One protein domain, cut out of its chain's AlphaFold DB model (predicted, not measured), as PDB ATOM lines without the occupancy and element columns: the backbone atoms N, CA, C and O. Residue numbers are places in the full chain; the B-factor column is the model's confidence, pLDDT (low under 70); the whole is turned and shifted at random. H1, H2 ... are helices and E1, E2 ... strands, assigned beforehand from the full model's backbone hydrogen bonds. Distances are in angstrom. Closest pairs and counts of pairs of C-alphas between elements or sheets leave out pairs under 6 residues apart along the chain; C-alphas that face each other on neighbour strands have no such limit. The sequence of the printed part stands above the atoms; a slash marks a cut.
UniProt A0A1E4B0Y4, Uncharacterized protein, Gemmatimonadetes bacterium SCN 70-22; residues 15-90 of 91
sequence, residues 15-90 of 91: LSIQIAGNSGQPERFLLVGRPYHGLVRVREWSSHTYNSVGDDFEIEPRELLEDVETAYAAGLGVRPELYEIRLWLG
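This is residues 15 to 90 of the 91 residues of an uncharacterized protein of Gemmatimonadetes bacterium SCN 70-22 (UniProt A0A1E4B0Y4). A strongly twisted sheet of four antiparallel strands, E1 E2 E3 E4, has a helical hairpin, H1 and H2, packed on one face: two layers. The strands form a meander, each the antiparallel neighbour of the one before. The printed part has 76 residues, ordered E1 E2 E3 E4 H1 H2, mixed in class and compact, with a radius of gyration of the C-alphas of 11.9 A and spans of 35 by 29 by 16 A.

Inner strands E2, residues 28 to 33, and E3, residues 40 to 46, form a hairpin, with N 31 and O 43 2.8 A apart. Edge strand E1, residues 15 to 19, forms a hairpin with E2, with N 17 and O 30 2.8 A apart. Edge strand E4, residues 55 to 59, forms one with E3, with N 42 and O 57 2.9 A apart. H1, residues 61 to 73, and H2, residues 82 to 89, touch, opposite ways at a shallow tilt of 9 degrees; their closest C-alphas, of Pro 61 and Leu 89, are 5.6 A apart. H2 lies over E1 and E2. In both helices every O i to N i+4 pair is within hydrogen-bond range.

E1 begins at C-alpha 15 (107.112, 143.229, 185.597); H2 ends at C-alpha 89 (111.234, 146.042, 193.823). E3 spans 18.8 A, H1 18.1 A.

The farthest C-alphas, of Ser 23 and His 37, are 36.8 A apart. The printed part has no cut; no printed residue is under 70.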
ATOM      1  N   LEU A  15     107.335 144.583 185.121       95.50
ATOM      2  CA  LEU A  15     107.112 143.229 185.597       95.50
ATOM      3  C   LEU A  15     105.615 142.943 185.582       95.50
ATOM      4  O   LEU A  15     104.830 143.668 186.193       95.50
ATOM      5  N   SER A  16     105.218 141.881 184.885       96.62
ATOM      6  CA  SER A  16     103.849 141.372 184.959       96.62
ATOM      7  C   SER A  16     103.725 140.457 186.168       96.62
ATOM      8  O   SER A  16     104.367 139.410 186.195       96.62
ATOM      9  N   ILE A  17     102.904 140.835 187.144       97.88
ATOM     10  CA  ILE A  17     102.591 140.005 188.306       97.88
ATOM     11  C   ILE A  17     101.157 139.492 188.176       97.88
ATOM     12  O   ILE A  17     100.231 140.256 187.922       97.88
ATOM     13  N   GLN A  18     100.962 138.197 188.368       98.00
ATOM     14  CA  GLN A  18      99.659 137.552 188.458       98.00
ATOM     15  C   GLN A  18      99.497 136.977 189.859       98.00
ATOM     16  O   GLN A  18     100.362 136.241 190.338       98.00
ATOM     17  N   ILE A  19      98.372 137.288 190.493       98.00
ATOM     18  CA  ILE A  19      97.982 136.754 191.794       98.00
ATOM     19  C   ILE A  19      96.655 136.025 191.606       98.00
ATOM     20  O   ILE A  19      95.636 136.650 191.316       98.00
ATOM     21  N   ALA A  20      96.669 134.703 191.758       97.38
ATOM     22  CA  ALA A  20      95.493 133.860 191.585       97.38
ATOM     23  C   ALA A  20      94.376 134.246 192.565       97.38
ATOM     24  O   ALA A  20      94.627 134.551 193.731       97.38
ATOM     25  N   GLY A  21      93.134 134.178 192.093       93.62
ATOM     26  CA  GLY A  21      91.951 134.376 192.927       93.62
ATOM     27  C   GLY A  21      91.582 133.140 193.752       93.62
ATOM     28  O   GLY A  21      92.136 132.051 193.586       93.62
ATOM     29  N   ASN A  22      90.581 133.296 194.616       91.69
ATOM     30  CA  ASN A  22      89.955 132.212 195.377       91.69
ATOM     31  C   ASN A  22      88.427 132.408 195.445       91.69
ATOM     32  O   ASN A  22      87.866 133.263 194.763       91.69
ATOM     33  N   SER A  23      87.725 131.629 196.276       83.00
ATOM     34  CA  SER A  23      86.257 131.656 196.383       83.00
ATOM     35  C   SER A  23      85.643 132.990 196.845       83.00
ATOM     36  O   SER A  23      84.419 133.097 196.863       83.00
ATOM     37  N   GLY A  24      86.443 133.990 197.226       85.94
ATOM     38  CA  GLY A  24      85.963 135.323 197.610       85.94
ATOM     39  C   GLY A  24      86.770 136.494 197.048       85.94
ATOM     40  O   GLY A  24      86.404 137.639 197.297       85.94
ATOM     41  N   GLN A  25      87.848 136.235 196.307       89.19
ATOM     42  CA  GLN A  25      88.743 137.265 195.781       89.19
ATOM     43  C   GLN A  25      89.019 137.008 194.298       89.19
ATOM     44  O   GLN A  25      89.365 135.875 193.944       89.19
ATOM     45  N   PRO A  26      88.860 138.018 193.423       93.50
ATOM     46  CA  PRO A  26      89.193 137.853 192.020       93.50
ATOM     47  C   PRO A  26      90.696 137.659 191.843       93.50
ATOM     48  O   PRO A  26      91.504 138.116 192.648       93.50
ATOM     49  N   GLU A  27      91.058 137.001 190.750       96.56
ATOM     50  CA  GLU A  27      92.437 136.996 190.280       96.56
ATOM     51  C   GLU A  27      92.850 138.419 189.899       96.56
ATOM     52  O   GLU A  27      92.039 139.149 189.322       96.56
ATOM     53  N   ARG A  28      94.083 138.801 190.233       97.75
ATOM     54  CA  ARG A  28      94.652 140.129 189.980       97.75
ATOM     55  C   ARG A  28      95.816 140.022 189.003       97.75
ATOM     56  O   ARG A  28      96.626 139.098 189.083       97.75
ATOM     57  N   PHE A  29      95.907 140.998 188.113       97.06
ATOM     58  CA  PHE A  29      96.969 141.144 187.125       97.06
ATOM     59  C   PHE A  29      97.554 142.541 187.266       97.06
ATOM     60  O   PHE A  29      96.828 143.524 187.148       97.06
ATOM     61  N   LEU A  30      98.852 142.628 187.516       97.62
ATOM     62  CA  LEU A  30      99.557 143.874 187.776       97.62
ATOM     63  C   LEU A  30     100.649 144.060 186.726       97.62
ATOM     64  O   LEU A  30     101.441 143.150 186.484       97.62
ATOM     65  N   LEU A  31     100.732 145.248 186.139       96.44
ATOM     66  CA  LEU A  31     101.935 145.716 185.457       96.44
ATOM     67  C   LEU A  31     102.657 146.682 186.380       96.44
ATOM     68  O   LEU A  31     102.130 147.746 186.697       96.44
ATOM     69  N   VAL A  32     103.855 146.299 186.808       96.38
ATOM     70  CA  VAL A  32     104.616 147.009 187.836       96.38
ATOM     71  C   VAL A  32     105.870 147.604 187.216       96.38
ATOM     72  O   VAL A  32     106.735 146.879 186.723       96.38
ATOM     73  N   GLY A  33     105.972 148.930 187.232       94.94
ATOM     74  CA  GLY A  33     107.169 149.635 186.779       94.94
ATOM     75  C   GLY A  33     108.356 149.439 187.727       94.94
ATOM     76  O   GLY A  33     108.229 148.883 188.820       94.94
ATOM     77  N   ARG A  34     109.535 149.918 187.324       93.62
ATOM     78  CA  ARG A  34     110.691 150.005 188.227       93.62
ATOM     79  C   ARG A  34     110.434 151.021 189.352       93.62
ATOM     80  O   ARG A  34     109.790 152.041 189.097       93.62
ATOM     81  N   PRO A  35     110.972 150.800 190.565       94.19
ATOM     82  CA  PRO A  35     110.956 151.815 191.611       94.19
ATOM     83  C   PRO A  35     111.606 153.126 191.152       94.19
ATOM     84  O   PRO A  35     112.730 153.134 190.646       94.19
ATOM     85  N   TYR A  36     110.916 154.247 191.359       90.12
ATOM     86  CA  TYR A  36     111.377 155.589 191.015       90.12
ATOM     87  C   TYR A  36     110.892 156.592 192.069       90.12
ATOM     88  O   TYR A  36     109.715 156.629 192.407       90.12
ATOM     89  N   HIS A  37     111.812 157.386 192.632       90.94
ATOM     90  CA  HIS A  37     111.522 158.327 193.732       90.94
ATOM     91  C   HIS A  37     110.770 157.707 194.933       90.94
ATOM     92  O   HIS A  37     109.978 158.378 195.586       90.94
ATOM     93  N   GLY A  38     111.049 156.438 195.254       91.88
ATOM     94  CA  GLY A  38     110.451 155.744 196.405       91.88
ATOM     95  C   GLY A  38     109.062 155.155 196.153       91.88
ATOM     96  O   GLY A  38     108.502 154.556 197.063       91.88
ATOM     97  N   LEU A  39     108.535 155.270 194.933       95.31
ATOM     98  CA  LEU A  39     107.246 154.715 194.529       95.31
ATOM     99  C   LEU A  39     107.418 153.766 193.341       95.31
ATOM    100  O   LEU A  39     108.402 153.835 192.602       95.31
ATOM    101  N   VAL A  40     106.443 152.888 193.138       94.88
ATOM    102  CA  VAL A  40     106.267 152.103 191.915       94.88
ATOM    103  C   VAL A  40     104.922 152.436 191.299       94.88
ATOM    104  O   VAL A  40     103.916 152.567 191.995       94.88
ATOM    105  N   ARG A  41     104.911 152.562 189.975       95.25
ATOM    106  CA  ARG A  41     103.676 152.676 189.201       95.25
ATOM    107  C   ARG A  41     103.108 151.295 188.962       95.25
ATOM    108  O   ARG A  41     103.841 150.399 188.534       95.25
ATOM    109  N   VAL A  42     101.815 151.154 189.201       96.06
ATOM    110  CA  VAL A  42     101.081 149.911 189.014       96.06
ATOM    111  C   VAL A  42      99.863 150.190 188.157       96.06
ATOM    112  O   VAL A  42      99.118 151.132 188.420       96.06
ATOM    113  N   ARG A  43      99.662 149.344 187.151       96.62
ATOM    114  CA  ARG A  43      98.363 149.189 186.503       96.62
ATOM    115  C   ARG A  43      97.776 147.847 186.884       96.62
ATOM    116  O   ARG A  43      98.425 146.822 186.678       96.62
ATOM    117  N   GLU A  44      96.561 147.860 187.406       96.25
ATOM    118  CA  GLU A  44      95.874 146.670 187.886       96.25
ATOM    119  C   GLU A  44      94.639 146.337 187.051       96.25
ATOM    120  O   GLU A  44      93.829 147.193 186.696       96.25
ATOM    121  N   TRP A  45      94.461 145.046 186.801       96.75
ATOM    122  CA  TRP A  45      93.200 144.456 186.386       96.75
ATOM    123  C   TRP A  45      92.837 143.319 187.322       96.75
ATOM    124  O   TRP A  45      93.681 142.724 187.988       96.75
ATOM    125  N   SER A  46      91.566 142.948 187.283       95.44
ATOM    126  CA  SER A  46      91.075 141.725 187.890       95.44
ATOM    127  C   SER A  46      90.416 140.826 186.848       95.44
ATOM    128  O   SER A  46      90.085 141.271 185.745       95.44
ATOM    129  N   SER A  47      90.113 139.581 187.210       92.06
ATOM    130  CA  SER A  47      89.264 138.699 186.395       92.06
ATOM    131  C   SER A  47      87.883 139.292 186.064       92.06
ATOM    132  O   SER A  47      87.221 138.813 185.145       92.06
ATOM    133  N   HIS A  48      87.448 140.347 186.763       91.00
ATOM    134  CA  HIS A  48      86.216 141.084 186.464       91.00
ATOM    135  C   HIS A  48      86.422 142.312 185.567       91.00
ATOM    136  O   HIS A  48      85.450 142.806 184.999       91.00
ATOM    137  N   THR A  49      87.651 142.818 185.444       90.62
ATOM    138  CA  THR A  49      87.962 144.081 184.751       90.62
ATOM    139  C   THR A  49      88.984 143.929 183.625       90.62
ATOM    140  O   THR A  49      89.354 144.922 183.017       90.62
ATOM    141  N   TYR A  50      89.407 142.710 183.274       80.38
ATOM    142  CA  TYR A  50      90.446 142.444 182.261       80.38
ATOM    143  C   TYR A  50      90.185 143.047 180.866       80.38
ATOM    144  O   TYR A  50      91.103 143.152 180.058       80.38
ATOM    145  N   ASN A  51      88.939 143.409 180.553       83.44
ATOM    146  CA  ASN A  51      88.536 144.027 179.289       83.44
ATOM    147  C   ASN A  51      88.364 145.558 179.378       83.44
ATOM    148  O   ASN A  51      87.797 146.156 178.461       83.44
ATOM    149  N   SER A  52      88.821 146.190 180.464       87.69
ATOM    150  CA  SER A  52      88.819 147.642 180.670       87.69
ATOM    151  C   SER A  52      90.242 148.227 180.667       87.69
ATOM    152  O   SER A  52      91.232 147.515 180.500       87.69
ATOM    153  N   VAL A  53      90.351 149.551 180.821       81.50
ATOM    154  CA  VAL A  53      91.627 150.292 180.762       81.50
ATOM    155  C   VAL A  53      92.582 149.949 181.927       81.50
ATOM    156  O   VAL A  53      93.776 150.211 181.807       81.50
ATOM    157  N   GLY A  54      92.108 149.259 182.970       87.56
ATOM    158  CA  GLY A  54      92.879 148.973 184.184       87.56
ATOM    159  C   GLY A  54      92.940 150.184 185.113       87.56
ATOM    160  O   GLY A  54      92.780 151.322 184.670       87.56
ATOM    161  N   ASP A  55      93.134 149.930 186.401       93.62
ATOM    162  CA  ASP A  55      93.232 150.969 187.423       93.62
ATOM    163  C   ASP A  55      94.706 151.327 187.648       93.62
ATOM    164  O   ASP A  55      95.523 150.462 187.966       93.62
ATOM    165  N   ASP A  56      95.047 152.603 187.456       94.19
ATOM    166  CA  ASP A  56      96.405 153.130 187.619       94.19
ATOM    167  C   ASP A  56      96.594 153.754 189.004       94.19
ATOM    168  O   ASP A  56      95.796 154.596 189.429       94.19
ATOM    169  N   PHE A  57      97.681 153.396 189.687       95.88
ATOM    170  CA  PHE A  57      98.069 154.003 190.959       95.88
ATOM    171  C   PHE A  57      99.583 153.939 191.204       95.88
ATOM    172  O   PHE A  57     100.332 153.241 190.517       95.88
ATOM    173  N   GLU A  58     100.038 154.697 192.201       96.00
ATOM    174  CA  GLU A  58     101.406 154.658 192.720       96.00
ATOM    175  C   GLU A  58     101.379 154.133 194.161       96.00
ATOM    176  O   GLU A  58     100.481 154.477 194.931       96.00
ATOM    177  N   ILE A  59     102.340 153.283 194.514       97.19
ATOM    178  CA  ILE A  59     102.441 152.641 195.833       97.19
ATOM    179  C   ILE A  59     103.909 152.507 196.242       97.19
ATOM    180  O   ILE A  59     104.796 152.484 195.383       97.19
ATOM    181  N   GLU A  60     104.203 152.429 197.539       97.00
ATOM    182  CA  GLU A  60     105.562 152.132 197.992       97.00
ATOM    183  C   GLU A  60     105.964 150.692 197.601       97.00
ATOM    184  O   GLU A  60     105.163 149.766 197.753       97.00
ATOM    185  N   PRO A  61     107.216 150.447 197.156       97.00
ATOM    186  CA  PRO A  61     107.681 149.101 196.816       97.00
ATOM    187  C   PRO A  61     107.481 148.096 197.955       97.00
ATOM    188  O   PRO A  61     107.129 146.943 197.715       97.00
ATOM    189  N   ARG A  62     107.679 148.548 199.199       97.12
ATOM    190  CA  ARG A  62     107.504 147.730 200.397       97.12
ATOM    191  C   ARG A  62     106.046 147.327 200.599       97.12
ATOM    192  O   ARG A  62     105.790 146.160 200.859       97.12
ATOM    193  N   GLU A  63     105.111 148.265 200.471       97.81
ATOM    194  CA  GLU A  63     103.680 147.984 200.624       97.81
ATOM    195  C   GLU A  63     103.193 147.011 199.543       97.81
ATOM    196  O   GLU A  63     102.482 146.053 199.846       97.81
ATOM    197  N   LEU A  64     103.643 147.190 198.294       97.69
ATOM    198  CA  LEU A  64     103.337 146.246 197.219       97.69
ATOM    199  C   LEU A  64     103.916 144.853 197.501       97.69
ATOM    200  O   LEU A  64     103.250 143.846 197.263       97.69
ATOM    201  N   LEU A  65     105.147 144.774 198.011       98.06
ATOM    202  CA  LEU A  65     105.751 143.495 198.371       98.06
ATOM    203  C   LEU A  65     104.996 142.817 199.523       98.06
ATOM    204  O   LEU A  65     104.750 141.619 199.440       98.06
ATOM    205  N   GLU A  66     104.602 143.560 200.559       98.00
ATOM    206  CA  GLU A  66     103.818 143.035 201.685       98.00
ATOM    207  C   GLU A  66     102.458 142.476 201.217       98.00
ATOM    208  O   GLU A  66     102.033 141.416 201.685       98.00
ATOM    209  N   ASP A  67     101.802 143.119 200.244       97.12
ATOM    210  CA  ASP A  67     100.564 142.624 199.620       97.12
ATOM    211  C   ASP A  67     100.792 141.293 198.873       97.12
ATOM    212  O   ASP A  67     100.083 140.304 199.087       97.12
ATOM    213  N   VAL A  68     101.852 141.216 198.063       97.44
ATOM    214  CA  VAL A  68     102.230 139.991 197.337       97.44
ATOM    215  C   VAL A  68     102.620 138.859 198.295       97.44
ATOM    216  O   VAL A  68     102.210 137.710 198.106       97.44
ATOM    217  N   GLU A  69     103.397 139.155 199.337       97.62
ATOM    218  CA  GLU A  69     103.780 138.199 200.380       97.62
ATOM    219  C   GLU A  69     102.559 137.676 201.135       97.62
ATOM    220  O   GLU A  69     102.477 136.479 201.412       97.62
ATOM    221  N   THR A  70     101.593 138.549 201.421       96.88
ATOM    222  CA  THR A  70     100.329 138.173 202.058       96.88
ATOM    223  C   THR A  70      99.539 137.207 201.180       96.88
ATOM    224  O   THR A  70      99.088 136.166 201.664       96.88
ATOM    225  N   ALA A  71      99.423 137.490 199.879       96.00
ATOM    226  CA  ALA A  71      98.771 136.593 198.930       96.00
ATOM    227  C   ALA A  71      99.479 135.229 198.843       96.00
ATOM    228  O   ALA A  71      98.833 134.179 198.913       96.00
ATOM    229  N   TYR A  72     100.810 135.236 198.762       96.06
ATOM    230  CA  TYR A  72     101.622 134.021 198.744       96.06
ATOM    231  C   TYR A  72     101.454 133.198 200.035       96.06
ATOM    232  O   TYR A  72     101.242 131.987 199.981       96.06
ATOM    233  N   ALA A  73     101.481 133.848 201.202       96.06
ATOM    234  CA  ALA A  73     101.286 133.208 202.504       96.06
ATOM    235  C   ALA A  73      99.871 132.629 202.679       96.06
ATOM    236  O   ALA A  73      99.701 131.611 203.352       96.06
ATOM    237  N   ALA A  74      98.868 133.228 202.034       94.75
ATOM    238  CA  ALA A  74      97.508 132.697 201.957       94.75
ATOM    239  C   ALA A  74      97.372 131.485 201.007       94.75
ATOM    240  O   ALA A  74      96.278 130.942 200.856       94.75
ATOM    241  N   GLY A  75      98.464 131.045 200.370       95.06
ATOM    242  CA  GLY A  75      98.482 129.916 199.441       95.06
ATOM    243  C   GLY A  75      97.961 130.255 198.045       95.06
ATOM    244  O   GLY A  75      97.659 129.341 197.275       95.06
ATOM    245  N   LEU A  76      97.840 131.543 197.707       96.38
ATOM    246  CA  LEU A  76      97.488 131.962 196.356       96.38
ATOM    247  C   LEU A  76      98.684 131.756 195.423       96.38
ATOM    248  O   LEU A  76      99.840 131.962 195.792       96.38
ATOM    249  N   GLY A  77      98.401 131.347 194.187       96.56
ATOM    250  CA  GLY A  77      99.424 131.274 193.151       96.56
ATOM    251  C   GLY A  77      99.917 132.675 192.804       96.56
ATOM    252  O   GLY A  77      99.123 133.505 192.378       96.56
ATOM    253  N   VAL A  78     101.216 132.920 192.949       97.88
ATOM    254  CA  VAL A  78     101.865 134.180 192.563       97.88
ATOM    255  C   VAL A  78     102.852 133.896 191.436       97.88
ATOM    256  O   VAL A  78     103.620 132.933 191.512       97.88
ATOM    257  N   ARG A  79     102.802 134.702 190.373       97.25
ATOM    258  CA  ARG A  79     103.748 134.647 189.251       97.25
ATOM    259  C   ARG A  79     104.231 136.055 188.904       97.25
ATOM    260  O   ARG A  79     103.384 136.936 188.849       97.25
ATOM    261  N   PRO A  80     105.524 136.269 188.611       96.88
ATOM    262  CA  PRO A  80     106.622 135.311 188.749       96.88
ATOM    263  C   PRO A  80     106.885 134.949 190.221       96.88
ATOM    264  O   PRO A  80     106.123 135.320 191.112       96.88
ATOM    265  N   GLU A  81     107.925 134.160 190.480       95.44
ATOM    266  CA  GLU A  81     108.260 133.756 191.844       95.44
ATOM    267  C   GLU A  81     108.558 134.969 192.737       95.44
ATOM    268  O   GLU A  81     109.122 135.972 192.295       95.44
ATOM    269  N   LEU A  82     108.239 134.851 194.029       96.12
ATOM    270  CA  LEU A  82     108.399 135.932 195.007       96.12
ATOM    271  C   LEU A  82     109.825 136.512 195.033       96.12
ATOM    272  O   LEU A  82     110.005 137.704 195.258       96.12
ATOM    273  N   TYR A  83     110.843 135.684 194.781       95.44
ATOM    274  CA  TYR A  83     112.233 136.132 194.691       95.44
ATOM    275  C   TYR A  83     112.476 137.109 193.529       95.44
ATOM    276  O   TYR A  83     113.186 138.098 193.695       95.44
ATOM    277  N   GLU A  84     111.864 136.875 192.370       96.31
ATOM    278  CA  GLU A  84     111.982 137.768 191.214       96.31
ATOM    279  C   GLU A  84     111.283 139.107 191.479       96.31
ATOM    280  O   GLU A  84     111.831 140.165 191.177       96.31
ATOM    281  N   ILE A  85     110.121 139.066 192.137       97.19
ATOM    282  CA  ILE A  85     109.376 140.264 192.547       97.19
ATOM    283  C   ILE A  85     110.200 141.100 193.542       97.19
ATOM    284  O   ILE A  85     110.311 142.314 193.380       97.19
ATOM    285  N   ARG A  86     110.854 140.462 194.520       97.06
ATOM    286  CA  ARG A  86     111.797 141.119 195.449       97.06
ATOM    287  C   ARG A  86     112.940 141.826 194.723       97.06
ATOM    288  O   ARG A  86     113.177 143.013 194.940       97.06
ATOM    289  N   LEU A  87     113.610 141.120 193.805       96.19
ATOM    290  CA  LEU A  87     114.684 141.694 192.992       96.19
ATOM    291  C   LEU A  87     114.203 142.885 192.158       96.19
ATOM    292  O   LEU A  87     114.937 143.859 191.999       96.19
ATOM    293  N   TRP A  88     112.981 142.815 191.633       95.62
ATOM    294  CA  TRP A  88     112.393 143.897 190.854       95.62
ATOM    295  C   TRP A  88     112.128 145.153 191.684       95.62
ATOM    296  O   TRP A  88     112.434 146.260 191.238       95.62
ATOM    297  N   LEU A  89     111.587 144.971 192.891       95.50
ATOM    298  CA  LEU A  89     111.234 146.042 193.823       95.50
ATOM    299  C   LEU A  89     112.430 146.555 194.641       95.50
ATOM    300  O   LEU A  89     112.317 147.581 195.311       95.50
ATOM    301  N   GLY A  90     113.578 145.872 194.581       89.94
ATOM    302  CA  GLY A  90     114.782 146.222 195.336       89.94
ATOM    303  C   GLY A  90     114.623 146.028 196.847       89.94
ATOM    304  O   GLY A  90     115.188 146.807 197.614       89.94
TER     305      GLY A  90